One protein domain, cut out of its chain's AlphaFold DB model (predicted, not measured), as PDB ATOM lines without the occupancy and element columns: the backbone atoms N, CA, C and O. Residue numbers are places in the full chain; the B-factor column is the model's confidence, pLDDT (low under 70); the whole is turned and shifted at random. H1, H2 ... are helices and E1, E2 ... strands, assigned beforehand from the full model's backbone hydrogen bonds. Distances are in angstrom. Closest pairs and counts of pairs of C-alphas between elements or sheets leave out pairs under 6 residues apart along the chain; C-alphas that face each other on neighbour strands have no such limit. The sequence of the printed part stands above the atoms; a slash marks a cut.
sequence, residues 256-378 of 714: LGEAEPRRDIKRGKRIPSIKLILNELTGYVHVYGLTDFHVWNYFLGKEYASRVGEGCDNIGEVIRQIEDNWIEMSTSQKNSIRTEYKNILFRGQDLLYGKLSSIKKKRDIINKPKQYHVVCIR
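AT A GLANCE: This is residues 256 to 378 of the 714 residues of an uncharacterized protein of Candida parapsilosis (strain CDC 317 / ATCC MYA-4646) (UniProt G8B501). A three-stranded sheet, E2 E1 E5, makes one end of the domain and the helix pair H1 and H2 makes the other, with H3 reaching from H1 to the sheet at E2. Between these ends, the small hairpin E3 and E4 packs with E3 on H4, which covers E5, while residues 264 to 269 stick out. The printed part has 123 residues, with four named helices and five named strands in the order E1 E2 H1 H2 H3 E3 E4 H4 E5; the class is mixed, helices and strands. The larger sheet is mixed, E3 and E4 antiparallel. The whole is compact, with a radius of gyration of the C-alphas of 15.2 A and spans of 47 by 35 by 30 A.

IN THESE COORDINATES: E1, residues 274 to 279, begins at C-alpha 274 (47.832, 9.365, 38.381). E2 is residues 285 to 288; E5, residues 372 to 377, ends at C-alpha 377 (38.201, 22.209, 33.979). H1 is residues 292 to 308, 23.6 A; H2 315 to 328, 20.0 A; H3 331 to 346, 22.0 A; H4 359 to 366. E3 is residues 349 to 352 and E4 355 to 358.

HOW THE PARTS SIT: E1 and E2 form an antiparallel hairpin, with N 277 and O 286 2.9 A apart. E1 and E5 are parallel, with N 276 and O 373 at 2.8 A. H4 is on this sheet, over E5, at a height over the sheet of 9.2 A; its closest C-alphas to E5 are Arg 363 and Val 374, 7.0 A. H3 only grazes the sheet, with residues 342 to 346. H3 touches H1 with residues 337 to 341 alone, about perpendicular at 88 degrees; the closest C-alphas are Val 295 and Arg 338, 5.7 A. H1 and H2 touch as a helical hairpin, opposite ways at a steep tilt of 45 degrees, closest at C-alphas Leu 300 and Ile 322, 6.8 A. In the antiparallel hairpin E3 and E4, N 350 and O 357 are 2.8 A apart. Every O i to N i+4 pair is within hydrogen-bond range in H1, H2, H3 and H4.

THE WHOLE: The two farthest C-alphas, Asp 313 and Arg 378, are 48.8 A apart. The printed part has no cut and no long link. pLDDT is under 70 at residues 256 to 257, 262 to 271, 309 to 313, 366 to 371 and 378.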
ATOM      1  N   LEU A 256      48.899   6.269  48.743       58.09
ATOM      2  CA  LEU A 256      47.913   5.823  47.741       58.09
ATOM      3  C   LEU A 256      47.721   4.303  47.603       58.09
ATOM      4  O   LEU A 256      46.806   3.901  46.885       58.09
ATOM      5  N   GLY A 257      48.542   3.461  48.243       68.50
ATOM      6  CA  GLY A 257      48.412   2.011  48.076       68.50
ATOM      7  C   GLY A 257      49.649   1.157  48.352       68.50
ATOM      8  O   GLY A 257      50.740   1.657  48.648       68.50
ATOM      9  N   GLU A 258      49.465  -0.155  48.236       73.25
ATOM     10  CA  GLU A 258      50.507  -1.173  48.345       73.25
ATOM     11  C   GLU A 258      51.139  -1.520  47.000       73.25
ATOM     12  O   GLU A 258      50.582  -1.297  45.925       73.25
ATOM     13  N   ALA A 259      52.362  -2.043  47.083       73.50
ATOM     14  CA  ALA A 259      53.054  -2.584  45.925       73.50
ATOM     15  C   ALA A 259      52.315  -3.825  45.411       73.50
ATOM     16  O   ALA A 259      51.767  -4.578  46.209       73.50
ATOM     17  N   GLU A 260      52.351  -4.032  44.100       73.50
ATOM     18  CA  GLU A 260      51.862  -5.262  43.480       73.50
ATOM     19  C   GLU A 260      52.669  -6.479  43.985       73.50
ATOM     20  O   GLU A 260      53.905  -6.390  44.054       73.50
ATOM     21  N   PRO A 261      52.017  -7.606  44.321       70.25
ATOM     22  CA  PRO A 261      52.707  -8.824  44.728       70.25
ATOM     23  C   PRO A 261      53.551  -9.390  43.566       70.25
ATOM     24  O   PRO A 261      53.182  -9.310  42.397       70.25
ATOM     25  N   ARG A 262      54.744  -9.917  43.885       59.59
ATOM     26  CA  ARG A 262      55.768 -10.460  42.953       59.59
ATOM     27  C   ARG A 262      56.419  -9.505  41.938       59.59
ATOM     28  O   ARG A 262      57.202  -9.961  41.106       59.59
ATOM     29  N   ARG A 263      56.260  -8.182  42.048       52.12
ATOM     30  CA  ARG A 263      57.240  -7.254  41.453       52.12
ATOM     31  C   ARG A 263      58.181  -6.754  42.532       52.12
ATOM     32  O   ARG A 263      57.769  -6.016  43.426       52.12
ATOM     33  N   ASP A 264      59.466  -7.075  42.388       42.84
ATOM     34  CA  ASP A 264      60.550  -6.351  43.044       42.84
ATOM     35  C   ASP A 264      60.469  -4.877  42.637       42.84
ATOM     36  O   ASP A 264      61.137  -4.388  41.715       42.84
ATOM     37  N   ILE A 265      59.644  -4.105  43.341       46.78
ATOM     38  CA  ILE A 265      59.821  -2.669  43.392       46.78
ATOM     39  C   ILE A 265      61.128  -2.495  44.151       46.78
ATOM     40  O   ILE A 265      61.123  -2.377  45.376       46.78
ATOM     41  N   LYS A 266      62.256  -2.522  43.416       40.66
ATOM     42  CA  LYS A 266      63.587  -2.174  43.923       40.66
ATOM     43  C   LYS A 266      63.391  -1.013  44.889       40.66
ATOM     44  O   LYS A 266      62.918   0.048  44.456       40.66
ATOM     45  N   ARG A 267      63.646  -1.252  46.184       39.25
ATOM     46  CA  ARG A 267      63.457  -0.278  47.270       39.25
ATOM     47  C   ARG A 267      64.013   1.069  46.784       39.25
ATOM     48  O   ARG A 267      65.218   1.199  46.612       39.25
ATOM     49  N   GLY A 268      63.135   2.029  46.457       42.06
ATOM     50  CA  GLY A 268      63.526   3.332  45.892       42.06
ATOM     51  C   GLY A 268      62.827   3.804  44.602       42.06
ATOM     52  O   GLY A 268      63.047   4.952  44.209       42.06
ATOM     53  N   LYS A 269      61.978   3.009  43.927       52.84
ATOM     54  CA  LYS A 269      61.119   3.545  42.843       52.84
ATOM     55  C   LYS A 269      60.005   4.433  43.429       52.84
ATOM     56  O   LYS A 269      59.364   4.064  44.410       52.84
ATOM     57  N   ARG A 270      59.802   5.622  42.842       59.81
ATOM     58  CA  ARG A 270      58.707   6.544  43.205       59.81
ATOM     59  C   ARG A 270      57.361   5.859  42.943       59.81
ATOM     60  O   ARG A 270      57.233   5.183  41.926       59.81
ATOM     61  N   ILE A 271      56.391   6.055  43.839       67.56
ATOM     62  CA  ILE A 271      54.995   5.643  43.620       67.56
ATOM     63  C   ILE A 271      54.517   6.293  42.307       67.56
ATOM     64  O   ILE A 271      54.752   7.501  42.148       67.56
ATOM     65  N   PRO A 272      53.931   5.523  41.365       74.06
ATOM     66  CA  PRO A 272      53.382   6.070  40.128       74.06
ATOM     67  C   PRO A 272      52.377   7.184  40.415       74.06
ATOM     68  O   PRO A 272      51.645   7.124  41.399       74.06
ATOM     69  N   SER A 273      52.370   8.220  39.579       76.75
ATOM     70  CA  SER A 273      51.410   9.314  39.691       76.75
ATOM     71  C   SER A 273      50.253   9.105  38.727       76.75
ATOM     72  O   SER A 273      50.502   8.908  37.539       76.75
ATOM     73  N   ILE A 274      49.026   9.250  39.214       80.12
ATOM     74  CA  ILE A 274      47.832   9.365  38.381       80.12
ATOM     75  C   ILE A 274      47.410  10.832  38.295       80.12
ATOM     76  O   ILE A 274      47.413  11.566  39.292       80.12
ATOM     77  N   LYS A 275      47.076  11.278  37.086       82.06
ATOM     78  CA  LYS A 275      46.491  12.591  36.836       82.06
ATOM     79  C   LYS A 275      45.083  12.407  36.285       82.06
ATOM     80  O   LYS A 275      44.886  11.694  35.310       82.06
ATOM     81  N   LEU A 276      44.130  13.081  36.912       83.88
ATOM     82  CA  LEU A 276      42.715  13.045  36.581       83.88
ATOM     83  C   LEU A 276      42.300  14.455  36.159       83.88
ATOM     84  O   LEU A 276      42.520  15.412  36.906       83.88
ATOM     85  N   ILE A 277      41.762  14.602  34.952       80.69
ATOM     86  CA  ILE A 277      41.203  15.866  34.463       80.69
ATOM     87  C   ILE A 277      39.691  15.714  34.473       80.69
ATOM     88  O   ILE A 277      39.151  14.930  33.711       80.69
ATOM     89  N   LEU A 278      39.034  16.428  35.374       82.56
ATOM     90  CA  LEU A 278      37.603  16.365  35.611       82.56
ATOM     91  C   LEU A 278      36.922  17.555  34.932       82.56
ATOM     92  O   LEU A 278      37.212  18.702  35.286       82.56
ATOM     93  N   ASN A 279      35.990  17.280  34.022       80.81
ATOM     94  CA  ASN A 279      35.078  18.285  33.490       80.81
ATOM     95  C   ASN A 279      33.990  18.576  34.542       80.81
ATOM     96  O   ASN A 279      33.209  17.706  34.923       80.81
ATOM     97  N   GLU A 280      33.958  19.806  35.057       78.81
ATOM     98  CA  GLU A 280      33.019  20.231  36.102       78.81
ATOM     99  C   GLU A 280      31.568  20.328  35.624       78.81
ATOM    100  O   GLU A 280      30.669  20.391  36.461       78.81
ATOM    101  N   LEU A 281      31.331  20.366  34.313       78.81
ATOM    102  CA  LEU A 281      30.000  20.445  33.723       78.81
ATOM    103  C   LEU A 281      29.463  19.036  33.460       78.81
ATOM    104  O   LEU A 281      28.459  18.662  34.056       78.81
ATOM    105  N   THR A 282      30.172  18.207  32.693       78.19
ATOM    106  CA  THR A 282      29.700  16.850  32.342       78.19
ATOM    107  C   THR A 282      29.966  15.799  33.424       78.19
ATOM    108  O   THR A 282      29.319  14.755  33.450       78.19
ATOM    109  N   GLY A 283      30.919  16.050  34.327       79.94
ATOM    110  CA  GLY A 283      31.386  15.074  35.316       79.94
ATOM    111  C   GLY A 283      32.321  14.003  34.747       79.94
ATOM    112  O   GLY A 283      32.837  13.197  35.521       79.94
ATOM    113  N   TYR A 284      32.567  14.003  33.430       83.06
ATOM    114  CA  TYR A 284      33.500  13.085  32.783       83.06
ATOM    115  C   TYR A 284      34.937  13.349  33.244       83.06
ATOM    116  O   TYR A 284      35.348  14.496  33.464       83.06
ATOM    117  N   VAL A 285      35.712  12.276  33.395       83.56
ATOM    118  CA  VAL A 285      37.112  12.344  33.814       83.56
ATOM    119  C   VAL A 285      38.004  11.762  32.737       83.56
ATOM    120  O   VAL A 285      37.810  10.634  32.322       83.56
ATOM    121  N   HIS A 286      39.069  12.464  32.375       81.25
ATOM    122  CA  HIS A 286      40.176  11.870  31.632       81.25
ATOM    123  C   HIS A 286      41.257  11.375  32.583       81.25
ATOM    124  O   HIS A 286      41.693  12.092  33.492       81.25
ATOM    125  N   VAL A 287      41.729  10.154  32.339       82.56
ATOM    126  CA  VAL A 287      42.676   9.450  33.204       82.56
ATOM    127  C   VAL A 287      44.038   9.338  32.522       82.56
ATOM    128  O   VAL A 287      44.171   8.708  31.480       82.56
ATOM    129  N   TYR A 288      45.076   9.881  33.159       79.44
ATOM    130  CA  TYR A 288      46.467   9.808  32.710       79.44
ATOM    131  C   TYR A 288      47.345   9.115  33.755       79.44
ATOM    132  O   TYR A 288      47.227   9.371  34.954       79.44
ATOM    133  N   GLY A 289      48.285   8.280  33.303       77.38
ATOM    134  CA  GLY A 289      49.249   7.620  34.192       77.38
ATOM    135  C   GLY A 289      48.659   6.480  35.031       77.38
ATOM    136  O   GLY A 289      49.192   6.162  36.095       77.38
ATOM    137  N   LEU A 290      47.567   5.853  34.574       84.56
ATOM    138  CA  LEU A 290      47.069   4.617  35.178       84.56
ATOM    139  C   LEU A 290      48.092   3.489  34.961       84.56
ATOM    140  O   LEU A 290      48.598   3.291  33.863       84.56
ATOM    141  N   THR A 291      48.393   2.738  36.017       83.94
ATOM    142  CA  THR A 291      49.420   1.680  36.012       83.94
ATOM    143  C   THR A 291      48.926   0.485  36.811       83.94
ATOM    144  O   THR A 291      48.048   0.667  37.651       83.94
ATOM    145  N   ASP A 292      49.569  -0.677  36.674       84.19
ATOM    146  CA  ASP A 292      49.254  -1.885  37.461       84.19
ATOM    147  C   ASP A 292      49.229  -1.645  38.971       84.19
ATOM    148  O   ASP A 292      48.402  -2.226  39.656       84.19
ATOM    149  N   PHE A 293      50.054  -0.724  39.489       84.12
ATOM    150  CA  PHE A 293      49.978  -0.306  40.893       84.12
ATOM    151  C   PHE A 293      48.564   0.150  41.279       84.12
ATOM    152  O   PHE A 293      48.037  -0.272  42.299       84.12
ATOM    153  N   HIS A 294      47.927   0.994  40.469       86.50
ATOM    154  CA  HIS A 294      46.592   1.510  40.755       86.50
ATOM    155  C   HIS A 294      45.529   0.410  40.608       86.50
ATOM    156  O   HIS A 294      44.667   0.282  41.470       86.50
ATOM    157  N   VAL A 295      45.646  -0.424  39.567       90.44
ATOM    158  CA  VAL A 295      44.715  -1.536  39.297       90.44
ATOM    159  C   VAL A 295      44.768  -2.592  40.405       90.44
ATOM    160  O   VAL A 295      43.725  -3.027  40.880       90.44
ATOM    161  N   TRP A 296      45.966  -2.944  40.880       89.94
ATOM    162  CA  TRP A 296      46.158  -3.837  42.023       89.94
ATOM    163  C   TRP A 296      45.466  -3.303  43.277       89.94
ATOM    164  O   TRP A 296      44.737  -4.022  43.947       89.94
ATOM    165  N   ASN A 297      45.660  -2.020  43.587       88.12
ATOM    166  CA  ASN A 297      45.053  -1.413  44.770       88.12
ATOM    167  C   ASN A 297      43.525  -1.339  44.674       88.12
ATOM    168  O   ASN A 297      42.848  -1.464  45.694       88.12
ATOM    169  N   TYR A 298      42.985  -1.174  43.466       91.62
ATOM    170  CA  TYR A 298      41.556  -1.303  43.220       91.62
ATOM    171  C   TYR A 298      41.061  -2.736  43.475       91.62
ATOM    172  O   TYR A 298      40.166  -2.935  44.297       91.62
ATOM    173  N   PHE A 299      41.698  -3.729  42.846       92.25
ATOM    174  CA  PHE A 299      41.363  -5.147  42.997       92.25
ATOM    175  C   PHE A 299      41.420  -5.606  44.457       92.25
ATOM    176  O   PHE A 299      40.465  -6.189  44.962       92.25
ATOM    177  N   LEU A 300      42.501  -5.259  45.161       89.31
ATOM    178  CA  LEU A 300      42.687  -5.572  46.573       89.31
ATOM    179  C   LEU A 300      41.541  -5.027  47.431       89.31
ATOM    180  O   LEU A 300      41.073  -5.719  48.325       89.31
ATOM    181  N   GLY A 301      41.085  -3.797  47.177       87.56
ATOM    182  CA  GLY A 301      39.966  -3.205  47.916       87.56
ATOM    183  C   GLY A 301      38.640  -3.899  47.635       87.56
ATOM    184  O   GLY A 301      37.905  -4.205  48.572       87.56
ATOM    185  N   LYS A 302      38.368  -4.179  46.356       89.31
ATOM    186  CA  LYS A 302      37.159  -4.874  45.898       89.31
ATOM    187  C   LYS A 302      37.042  -6.273  46.516       89.31
ATOM    188  O   LYS A 302      36.035  -6.566  47.153       89.31
ATOM    189  N   GLU A 303      38.083  -7.094  46.391       89.06
ATOM    190  CA  GLU A 303      38.091  -8.470  46.908       89.06
ATOM    191  C   GLU A 303      38.137  -8.537  48.438       89.06
ATOM    192  O   GLU A 303      37.546  -9.420  49.056       89.06
ATOM    193  N   TYR A 304      38.833  -7.599  49.083       85.69
ATOM    194  CA  TYR A 304      38.855  -7.545  50.540       85.69
ATOM    195  C   TYR A 304      37.469  -7.219  51.106       85.69
ATOM    196  O   TYR A 304      37.040  -7.826  52.087       85.69
ATOM    197  N   ALA A 305      36.761  -6.266  50.491       83.12
ATOM    198  CA  ALA A 305      35.433  -5.861  50.934       83.12
ATOM    199  C   ALA A 305      34.403  -6.995  50.808       83.12
ATOM    200  O   ALA A 305      33.589  -7.152  51.717       83.12
ATOM    201  N   SER A 306      34.460  -7.796  49.736       82.44
ATOM    202  CA  SER A 306      33.554  -8.938  49.561       82.44
ATOM    203  C   SER A 306      33.808 -10.037  50.597       82.44
ATOM    204  O   SER A 306      32.871 -10.495  51.237       82.44
ATOM    205  N   ARG A 307      35.071 -10.403  50.845       79.62
ATOM    206  CA  ARG A 307      35.417 -11.552  51.704       79.62
ATOM    207  C   ARG A 307      35.366 -11.268  53.206       79.62
ATOM    208  O   ARG A 307      35.090 -12.159  54.001       79.62
ATOM    209  N   VAL A 308      35.658 -10.037  53.633       74.06
ATOM    210  CA  VAL A 308      35.666  -9.686  55.069       74.06
ATOM    211  C   VAL A 308      34.263  -9.330  55.581       74.06
ATOM    212  O   VAL A 308      34.003  -9.453  56.780       74.06
ATOM    213  N   GLY A 309      33.346  -8.939  54.689       64.44
ATOM    214  CA  GLY A 309      31.942  -8.670  55.021       64.44
ATOM    215  C   GLY A 309      31.159  -9.896  55.507       64.44
ATOM    216  O   GLY A 309      30.164  -9.732  56.205       64.44
ATOM    217  N   GLU A 310      31.639 -11.107  55.212       58.91
ATOM    218  CA  GLU A 310      30.977 -12.386  55.514       58.91
ATOM    219  C   GLU A 310      31.379 -12.999  56.871       58.91
ATOM    220  O   GLU A 310      31.022 -14.132  57.173       58.91
ATOM    221  N   GLY A 311      32.099 -12.257  57.724       61.41
ATOM    222  CA  GLY A 311      32.465 -12.729  59.068       61.41
ATOM    223  C   GLY A 311      33.718 -13.611  59.107       61.41
ATOM    224  O   GLY A 311      33.746 -14.611  59.808       61.41
ATOM    225  N   CYS A 312      34.765 -13.237  58.367       60.22
ATOM    226  CA  CYS A 312      36.005 -14.012  58.283       60.22
ATOM    227  C   CYS A 312      36.821 -14.057  59.598       60.22
ATOM    228  O   CYS A 312      37.133 -13.010  60.180       60.22
ATOM    229  N   ASP A 313      37.262 -15.267  59.967       66.56
ATOM    230  CA  ASP A 313      38.081 -15.560  61.151       66.56
ATOM    231  C   ASP A 313      39.586 -15.312  60.963       66.56
ATOM    232  O   ASP A 313      40.314 -15.261  61.948       66.56
ATOM    233  N   ASN A 314      40.105 -15.134  59.739       83.69
ATOM    234  CA  ASN A 314      41.529 -14.843  59.509       83.69
ATOM    235  C   ASN A 314      41.744 -13.916  58.303       83.69
ATOM    236  O   ASN A 314      41.967 -14.348  57.171       83.69
ATOM    237  N   ILE A 315      41.740 -12.611  58.566       82.69
ATOM    238  CA  ILE A 315      41.885 -11.578  57.535       82.69
ATOM    239  C   ILE A 315      43.264 -11.637  56.854       82.69
ATOM    240  O   ILE A 315      43.386 -11.336  55.665       82.69
ATOM    241  N   GLY A 316      44.312 -12.042  57.576       80.44
ATOM    242  CA  GLY A 316      45.660 -12.158  57.016       80.44
ATOM    243  C   GLY A 316      45.778 -13.262  55.959       80.44
ATOM    244  O   GLY A 316      46.500 -13.099  54.978       80.44
ATOM    245  N   GLU A 317      45.061 -14.371  56.138       84.06
ATOM    246  CA  GLU A 317      44.948 -15.432  55.131       84.06
ATOM    247  C   GLU A 317      44.162 -14.955  53.907       84.06
ATOM    248  O   GLU A 317      44.611 -15.143  52.781       84.06
ATOM    249  N   VAL A 318      43.051 -14.243  54.115       86.69
ATOM    250  CA  VAL A 318      42.264 -13.660  53.017       86.69
ATOM    251  C   VAL A 318      43.112 -12.742  52.143       86.69
ATOM    252  O   VAL A 318      43.069 -12.850  50.922       86.69
ATOM    253  N   ILE A 319      43.910 -11.856  52.745       84.94
ATOM    254  CA  ILE A 319      44.795 -10.965  51.983       84.94
ATOM    255  C   ILE A 319      45.805 -11.777  51.160       84.94
ATOM    256  O   ILE A 319      45.997 -11.464  49.987       84.94
ATOM    257  N   ARG A 320      46.404 -12.833  51.730       84.94
ATOM    258  CA  ARG A 320      47.336 -13.711  51.002       84.94
ATOM    259  C   ARG A 320      46.665 -14.417  49.826       84.94
ATOM    260  O   ARG A 320      47.199 -14.384  48.727       84.94
ATOM    261  N   GLN A 321      45.457 -14.941  50.012       87.69
ATOM    262  CA  GLN A 321      44.685 -15.547  48.923       87.69
ATOM    263  C   GLN A 321      44.355 -14.542  47.811       87.69
ATOM    264  O   GLN A 321      44.391 -14.885  46.635       87.69
ATOM    265  N   ILE A 322      44.046 -13.285  48.153       89.56
ATOM    266  CA  ILE A 322      43.834 -12.224  47.155       89.56
ATOM    267  C   ILE A 322      45.132 -11.940  46.383       89.56
ATOM    268  O   ILE A 322      45.094 -11.748  45.166       89.56
ATOM    269  N   GLU A 323      46.276 -11.912  47.070       88.19
ATOM    270  CA  GLU A 323      47.591 -11.748  46.440       88.19
ATOM    271  C   GLU A 323      47.915 -12.906  45.487       88.19
ATOM    272  O   GLU A 323      48.300 -12.649  44.345       88.19
ATOM    273  N   ASP A 324      47.713 -14.153  45.917       88.62
ATOM    274  CA  ASP A 324      47.941 -15.349  45.099       88.62
ATOM    275  C   ASP A 324      47.013 -15.376  43.879       88.62
ATOM    276  O   ASP A 324      47.490 -15.521  42.751       88.62
ATOM    277  N   ASN A 325      45.724 -15.071  44.062       91.06
ATOM    278  CA  ASN A 325      44.779 -14.921  42.955       91.06
ATOM    279  C   ASN A 325      45.263 -13.881  41.936       91.06
ATOM    280  O   ASN A 325      45.252 -14.131  40.733       91.06
ATOM    281  N   TRP A 326      45.729 -12.713  42.391       90.69
ATOM    282  CA  TRP A 326      46.263 -11.688  41.489       90.69
ATOM    283  C   TRP A 326      47.506 -12.155  40.731       90.69
ATOM    284  O   TRP A 326      47.716 -11.786  39.572       90.69
ATOM    285  N   ILE A 327      48.370 -12.931  41.377       88.62
ATOM    286  CA  ILE A 327      49.565 -13.482  40.744       88.62
ATOM    287  C   ILE A 327      49.183 -14.478  39.645       88.62
ATOM    288  O   ILE A 327      49.767 -14.419  38.562       88.62
ATOM    289  N   GLU A 328      48.222 -15.357  39.919       90.12
ATOM    290  CA  GLU A 328      47.770 -16.418  39.012       90.12
ATOM    291  C   GLU A 328      46.908 -15.898  37.854       90.12
ATOM    292  O   GLU A 328      46.816 -16.539  36.807       90.12
ATOM    293  N   MET A 329      46.317 -14.708  37.997       91.50
ATOM    294  CA  MET A 329      45.519 -14.087  36.943       91.50
ATOM    295  C   MET A 329      46.303 -13.856  35.648       91.50
ATOM    296  O   MET A 329      47.365 -13.222  35.618       91.50
ATOM    297  N   SER A 330      45.680 -14.267  34.544       90.81
ATOM    298  CA  SER A 330      46.142 -13.982  33.188       90.81
ATOM    299  C   SER A 330      46.123 -12.481  32.872       90.81
ATOM    300  O   SER A 330      45.379 -11.688  33.457       90.81
ATOM    301  N   THR A 331      46.902 -12.078  31.866       88.50
ATOM    302  CA  THR A 331      46.928 -10.694  31.367       88.50
ATOM    303  C   THR A 331      45.546 -10.207  30.917       88.50
ATOM    304  O   THR A 331      45.206  -9.051  31.151       88.50
ATOM    305  N   SER A 332      44.733 -11.088  30.321       92.25
ATOM    306  CA  SER A 332      43.365 -10.760  29.894       92.25
ATOM    307  C   SER A 332      42.475 -10.398  31.088       92.25
ATOM    308  O   SER A 332      41.845  -9.343  31.099       92.25
ATOM    309  N   GLN A 333      42.520 -11.197  32.158       92.38
ATOM    310  CA  GLN A 333      41.763 -10.926  33.384       92.38
ATOM    311  C   GLN A 333      42.210  -9.620  34.060       92.38
ATOM    312  O   GLN A 333      41.375  -8.811  34.465       92.38
ATOM    313  N   LYS A 334      43.523  -9.354  34.121       90.38
ATOM    314  CA  LYS A 334      44.054  -8.082  34.651       90.38
ATOM    315  C   LYS A 334      43.630  -6.879  33.808       90.38
ATOM    316  O   LYS A 334      43.346  -5.817  34.362       90.38
ATOM    317  N   ASN A 335      43.563  -7.037  32.488       90.25
ATOM    318  CA  ASN A 335      43.058  -6.001  31.591       90.25
ATOM    319  C   ASN A 335      41.558  -5.758  31.791       90.25
ATOM    320  O   ASN A 335      41.159  -4.601  31.830       90.25
ATOM    321  N   SER A 336      40.755  -6.802  32.019       91.94
ATOM    322  CA  SER A 336      39.334  -6.654  32.359       91.94
ATOM    323  C   SER A 336      39.137  -5.819  33.629       91.94
ATOM    324  O   SER A 336      38.353  -4.874  33.626       91.94
ATOM    325  N   ILE A 337      39.903  -6.095  34.694       92.94
ATOM    326  CA  ILE A 337      39.870  -5.293  35.933       92.94
ATOM    327  C   ILE A 337      40.345  -3.859  35.671       92.94
ATOM    328  O   ILE A 337      39.815  -2.901  36.232       92.94
ATOM    329  N   ARG A 338      41.362  -3.682  34.822       92.31
ATOM    330  CA  ARG A 338      41.841  -2.349  34.444       92.31
ATOM    331  C   ARG A 338      40.746  -1.549  33.736       92.31
ATOM    332  O   ARG A 338      40.618  -0.367  34.042       92.31
ATOM    333  N   THR A 339      39.999  -2.158  32.820       89.81
ATOM    334  CA  THR A 339      38.868  -1.521  32.130       89.81
ATOM    335  C   THR A 339      37.755  -1.180  33.116       89.81
ATOM    336  O   THR A 339      37.337  -0.029  33.169       89.81
ATOM    337  N   GLU A 340      37.379  -2.116  33.992       92.00
ATOM    338  CA  GLU A 340      36.413  -1.866  35.071       92.00
ATOM    339  C   GLU A 340      36.822  -0.650  35.922       92.00
ATOM    340  O   GLU A 340      36.040   0.280  36.131       92.00
ATOM    341  N   TYR A 341      38.082  -0.606  36.368       92.19
ATOM    342  CA  TYR A 341      38.569   0.498  37.188       92.19
ATOM    343  C   TYR A 341      38.645   1.823  36.419       92.19
ATOM    344  O   TYR A 341      38.330   2.877  36.974       92.19
ATOM    345  N   LYS A 342      39.028   1.793  35.137       89.88
ATOM    346  CA  LYS A 342      38.978   2.976  34.268       89.88
ATOM    347  C   LYS A 342      37.564   3.537  34.179       89.88
ATOM    348  O   LYS A 342      37.409   4.737  34.370       89.88
ATOM    349  N   ASN A 343      36.555   2.693  33.980       88.38
ATOM    350  CA  ASN A 343      35.162   3.129  33.865       88.38
ATOM    351  C   ASN A 343      34.657   3.765  35.166       88.38
ATOM    352  O   ASN A 343      33.999   4.803  35.135       88.38
ATOM    353  N   ILE A 344      35.054   3.230  36.325       91.12
ATOM    354  CA  ILE A 344      34.787   3.863  37.627       91.12
ATOM    355  C   ILE A 344      35.413   5.265  37.703       91.12
ATOM    356  O   ILE A 344      34.739   6.222  38.096       91.12
ATOM    357  N   LEU A 345      36.677   5.405  37.289       90.44
ATOM    358  CA  LEU A 345      37.370   6.697  37.270       90.44
ATOM    359  C   LEU A 345      36.718   7.685  36.295       90.44
ATOM    360  O   LEU A 345      36.522   8.842  36.667       90.44
ATOM    361  N   PHE A 346      36.347   7.237  35.093       85.81
ATOM    362  CA  PHE A 346      35.661   8.031  34.068       85.81
ATOM    363  C   PHE A 346      34.315   8.586  34.553       85.81
ATOM    364  O   PHE A 346      33.957   9.715  34.216       85.81
ATOM    365  N   ARG A 347      33.632   7.861  35.448       83.19
ATOM    366  CA  ARG A 347      32.399   8.294  36.131       83.19
ATOM    367  C   ARG A 347      32.616   9.293  37.270       83.19
ATOM    368  O   ARG A 347      31.676   9.618  37.994       83.19
ATOM    369  N   GLY A 348      33.839   9.774  37.494       86.88
ATOM    370  CA  GLY A 348      34.111  10.716  38.581       86.88
ATOM    371  C   GLY A 348      34.258  10.060  39.960       86.88
ATOM    372  O   GLY A 348      34.307  10.769  40.975       86.88
ATOM    373  N   GLN A 349      34.335   8.727  40.015       90.19
ATOM    374  CA  GLN A 349      34.397   7.941  41.244       90.19
ATOM    375  C   GLN A 349      35.765   7.271  41.413       90.19
ATOM    376  O   GLN A 349      36.472   6.995  40.456       90.19
ATOM    377  N   ASP A 350      36.167   7.019  42.652       90.88
ATOM    378  CA  ASP A 350      37.345   6.216  42.985       90.88
ATOM    379  C   ASP A 350      37.120   5.539  44.343       90.88
ATOM    380  O   ASP A 350      36.250   5.943  45.123       90.88
ATOM    381  N   LEU A 351      37.912   4.516  44.655       87.62
ATOM    382  CA  LEU A 351      37.911   3.914  45.978       87.62
ATOM    383  C   LEU A 351      38.626   4.822  46.977       87.62
ATOM    384  O   LEU A 351      39.789   5.201  46.804       87.62
ATOM    385  N   LEU A 352      37.918   5.133  48.052       83.81
ATOM    386  CA  LEU A 352      38.417   5.796  49.240       83.81
ATOM    387  C   LEU A 352      38.015   4.931  50.428       83.81
ATOM    388  O   LEU A 352      36.827   4.724  50.677       83.81
ATOM    389  N   TYR A 353      39.000   4.423  51.159       78.25
ATOM    390  CA  TYR A 353      38.765   3.503  52.268       78.25
ATOM    391  C   TYR A 353      37.971   2.251  51.846       78.25
ATOM    392  O   TYR A 353      37.133   1.764  52.602       78.25
ATOM    393  N   GLY A 354      38.201   1.761  50.622       79.19
ATOM    394  CA  GLY A 354      37.507   0.588  50.075       79.19
ATOM    395  C   GLY A 354      36.055   0.843  49.670       79.19
ATOM    396  O   GLY A 354      35.357  -0.087  49.282       79.19
ATOM    397  N   LYS A 355      35.585   2.094  49.731       86.25
ATOM    398  CA  LYS A 355      34.243   2.491  49.298       86.25
ATOM    399  C   LYS A 355      34.329   3.398  48.084       86.25
ATOM    400  O   LYS A 355      35.157   4.309  48.052       86.25
ATOM    401  N   LEU A 356      33.434   3.193  47.121       89.81
ATOM    402  CA  LEU A 356      33.268   4.132  46.015       89.81
ATOM    403  C   LEU A 356      32.873   5.500  46.575       89.81
ATOM    404  O   LEU A 356      31.959   5.641  47.388       89.81
ATOM    405  N   SER A 357      33.638   6.513  46.202       89.50
ATOM    406  CA  SER A 357      33.467   7.900  46.615       89.50
ATOM    407  C   SER A 357      33.847   8.812  45.459       89.50
ATOM    408  O   SER A 357      34.535   8.398  44.531       89.50
ATOM    409  N   SER A 358      33.433  10.078  45.505       88.38
ATOM    410  CA  SER A 358      33.840  11.027  44.468       88.38
ATOM    411  C   SER A 358      35.355  11.261  44.488       88.38
ATOM    412  O   SER A 358      35.980  11.369  45.550       88.38
ATOM    413  N   ILE A 359      35.948  11.422  43.302       86.94
ATOM    414  CA  ILE A 359      37.370  11.765  43.136       86.94
ATOM    415  C   ILE A 359      37.725  13.049  43.905       86.94
ATOM    416  O   ILE A 359      38.809  13.138  44.483       86.94
ATOM    417  N   LYS A 360      36.799  14.022  43.965       82.00
ATOM    418  CA  LYS A 360      36.939  15.259  44.754       82.00
ATOM    419  C   LYS A 360      37.098  14.958  46.251       82.00
ATOM    420  O   LYS A 360      38.080  15.385  46.846       82.00
ATOM    421  N   LYS A 361      36.228  14.123  46.827       82.62
ATOM    422  CA  LYS A 361      36.316  13.723  48.243       82.62
ATOM    423  C   LYS A 361      37.643  13.026  48.560       82.62
ATOM    424  O   LYS A 361      38.259  13.309  49.584       82.62
ATOM    425  N   LYS A 362      38.106  12.137  47.675       83.25
ATOM    426  CA  LYS A 362      39.405  11.466  47.828       83.25
ATOM    427  C   LYS A 362      40.571  12.459  47.753       83.25
ATOM    428  O   LYS A 362      41.463  12.412  48.595       83.25
ATOM    429  N   ARG A 363      40.541  13.392  46.796       79.94
ATOM    430  CA  ARG A 363      41.538  14.467  46.654       79.94
ATOM    431  C   ARG A 363      41.661  15.307  47.929       79.94
ATOM    432  O   ARG A 363      42.784  15.549  48.363       79.94
ATOM    433  N   ASP A 364      40.539  15.725  48.510       76.25
ATOM    434  CA  ASP A 364      40.517  16.603  49.688       76.25
ATOM    435  C   ASP A 364      41.152  15.932  50.919       76.25
ATOM    436  O   ASP A 364      41.824  16.585  51.712       76.25
ATOM    437  N   ILE A 365      41.008  14.609  51.043       73.38
ATOM    438  CA  ILE A 365      41.584  13.824  52.147       73.38
ATOM    439  C   ILE A 365      43.085  13.607  51.978       73.38
ATOM    440  O   ILE A 365      43.820  13.656  52.960       73.38
ATOM    441  N   ILE A 366      43.554  13.374  50.750       69.56
ATOM    442  CA  ILE A 366      44.971  13.073  50.506       69.56
ATOM    443  C   ILE A 366      45.857  14.298  50.828       69.56
ATOM    444  O   ILE A 366      47.051  14.124  51.018       69.56
ATOM    445  N   ASN A 367      45.279  15.506  50.954       52.72
ATOM    446  CA  ASN A 367      45.824  16.788  51.450       52.72
ATOM    447  C   ASN A 367      47.137  17.322  50.804       52.72
ATOM    448  O   ASN A 367      47.316  18.536  50.731       52.72
ATOM    449  N   LYS A 368      48.010  16.473  50.229       63.03
ATOM    450  CA  LYS A 368      49.044  16.690  49.184       63.03
ATOM    451  C   LYS A 368      49.378  15.332  48.534       63.03
ATOM    452  O   LYS A 368      49.604  14.393  49.287       63.03
ATOM    453  N   PRO A 369      49.547  15.179  47.193       54.97
ATOM    454  CA  PRO A 369      50.905  14.875  46.682       54.97
ATOM    455  C   PRO A 369      51.110  15.095  45.159       54.97
ATOM    456  O   PRO A 369      50.185  15.180  44.363       54.97
ATOM    457  N   LYS A 370      52.357  15.011  44.685       54.75
ATOM    458  CA  LYS A 370      52.690  14.875  43.246       54.75
ATOM    459  C   LYS A 370      52.130  13.594  42.573       54.75
ATOM    460  O   LYS A 370      52.441  13.353  41.414       54.75
ATOM    461  N   GLN A 371      51.403  12.741  43.305       68.38
ATOM    462  CA  GLN A 371      51.052  11.364  42.918       68.38
ATOM    463  C   GLN A 371      49.553  11.147  42.630       68.38
ATOM    464  O   GLN A 371      49.224  10.199  41.932       68.38
ATOM    465  N   TYR A 372      48.658  12.010  43.122       76.38
ATOM    466  CA  TYR A 372      47.222  11.968  42.811       76.38
ATOM    467  C   TYR A 372      46.765  13.383  42.474       76.38
ATOM    468  O   TYR A 372      46.501  14.198  43.358       76.38
ATOM    469  N   HIS A 373      46.797  13.710  41.184       77.44
ATOM    470  CA  HIS A 373      46.647  15.076  40.703       77.44
ATOM    471  C   HIS A 373      45.305  15.261  40.004       77.44
ATOM    472  O   HIS A 373      45.146  14.860  38.855       77.44
ATOM    473  N   VAL A 374      44.366  15.926  40.669       77.31
ATOM    474  CA  VAL A 374      43.053  16.242  40.096       77.31
ATOM    475  C   VAL A 374      43.042  17.684  39.599       77.31
ATOM    476  O   VAL A 374      43.300  18.607  40.372       77.31
ATOM    477  N   VAL A 375      42.740  17.876  38.316       77.62
ATOM    478  CA  VAL A 375      42.486  19.187  37.705       77.62
ATOM    479  C   VAL A 375      41.011  19.284  37.394       77.62
ATOM    480  O   VAL A 375      40.476  18.402  36.736       77.62
ATOM    481  N   CYS A 376      40.375  20.359  37.840       76.81
ATOM    482  CA  CYS A 376      39.033  20.701  37.403       76.81
ATOM    483  C   CYS A 376      39.119  21.646  36.204       76.81
ATOM    484  O   CYS A 376      39.846  22.640  36.268       76.81
ATOM    485  N   ILE A 377      38.366  21.351  35.152       73.19
ATOM    486  CA  ILE A 377      38.201  22.209  33.979       73.19
ATOM    487  C   ILE A 377      36.716  22.413  33.701       73.19
ATOM    488  O   ILE A 377      35.887  21.602  34.097       73.19
ATOM    489  N   ARG A 378      36.377  23.504  33.026       65.62
ATOM    490  CA  ARG A 378      35.019  23.827  32.582       65.62
ATOM    491  C   ARG A 378      34.855  23.711  31.073       65.62
ATOM    492  O   ARG A 378      33.775  23.984  30.596       65.62
TER     493      ARG A 378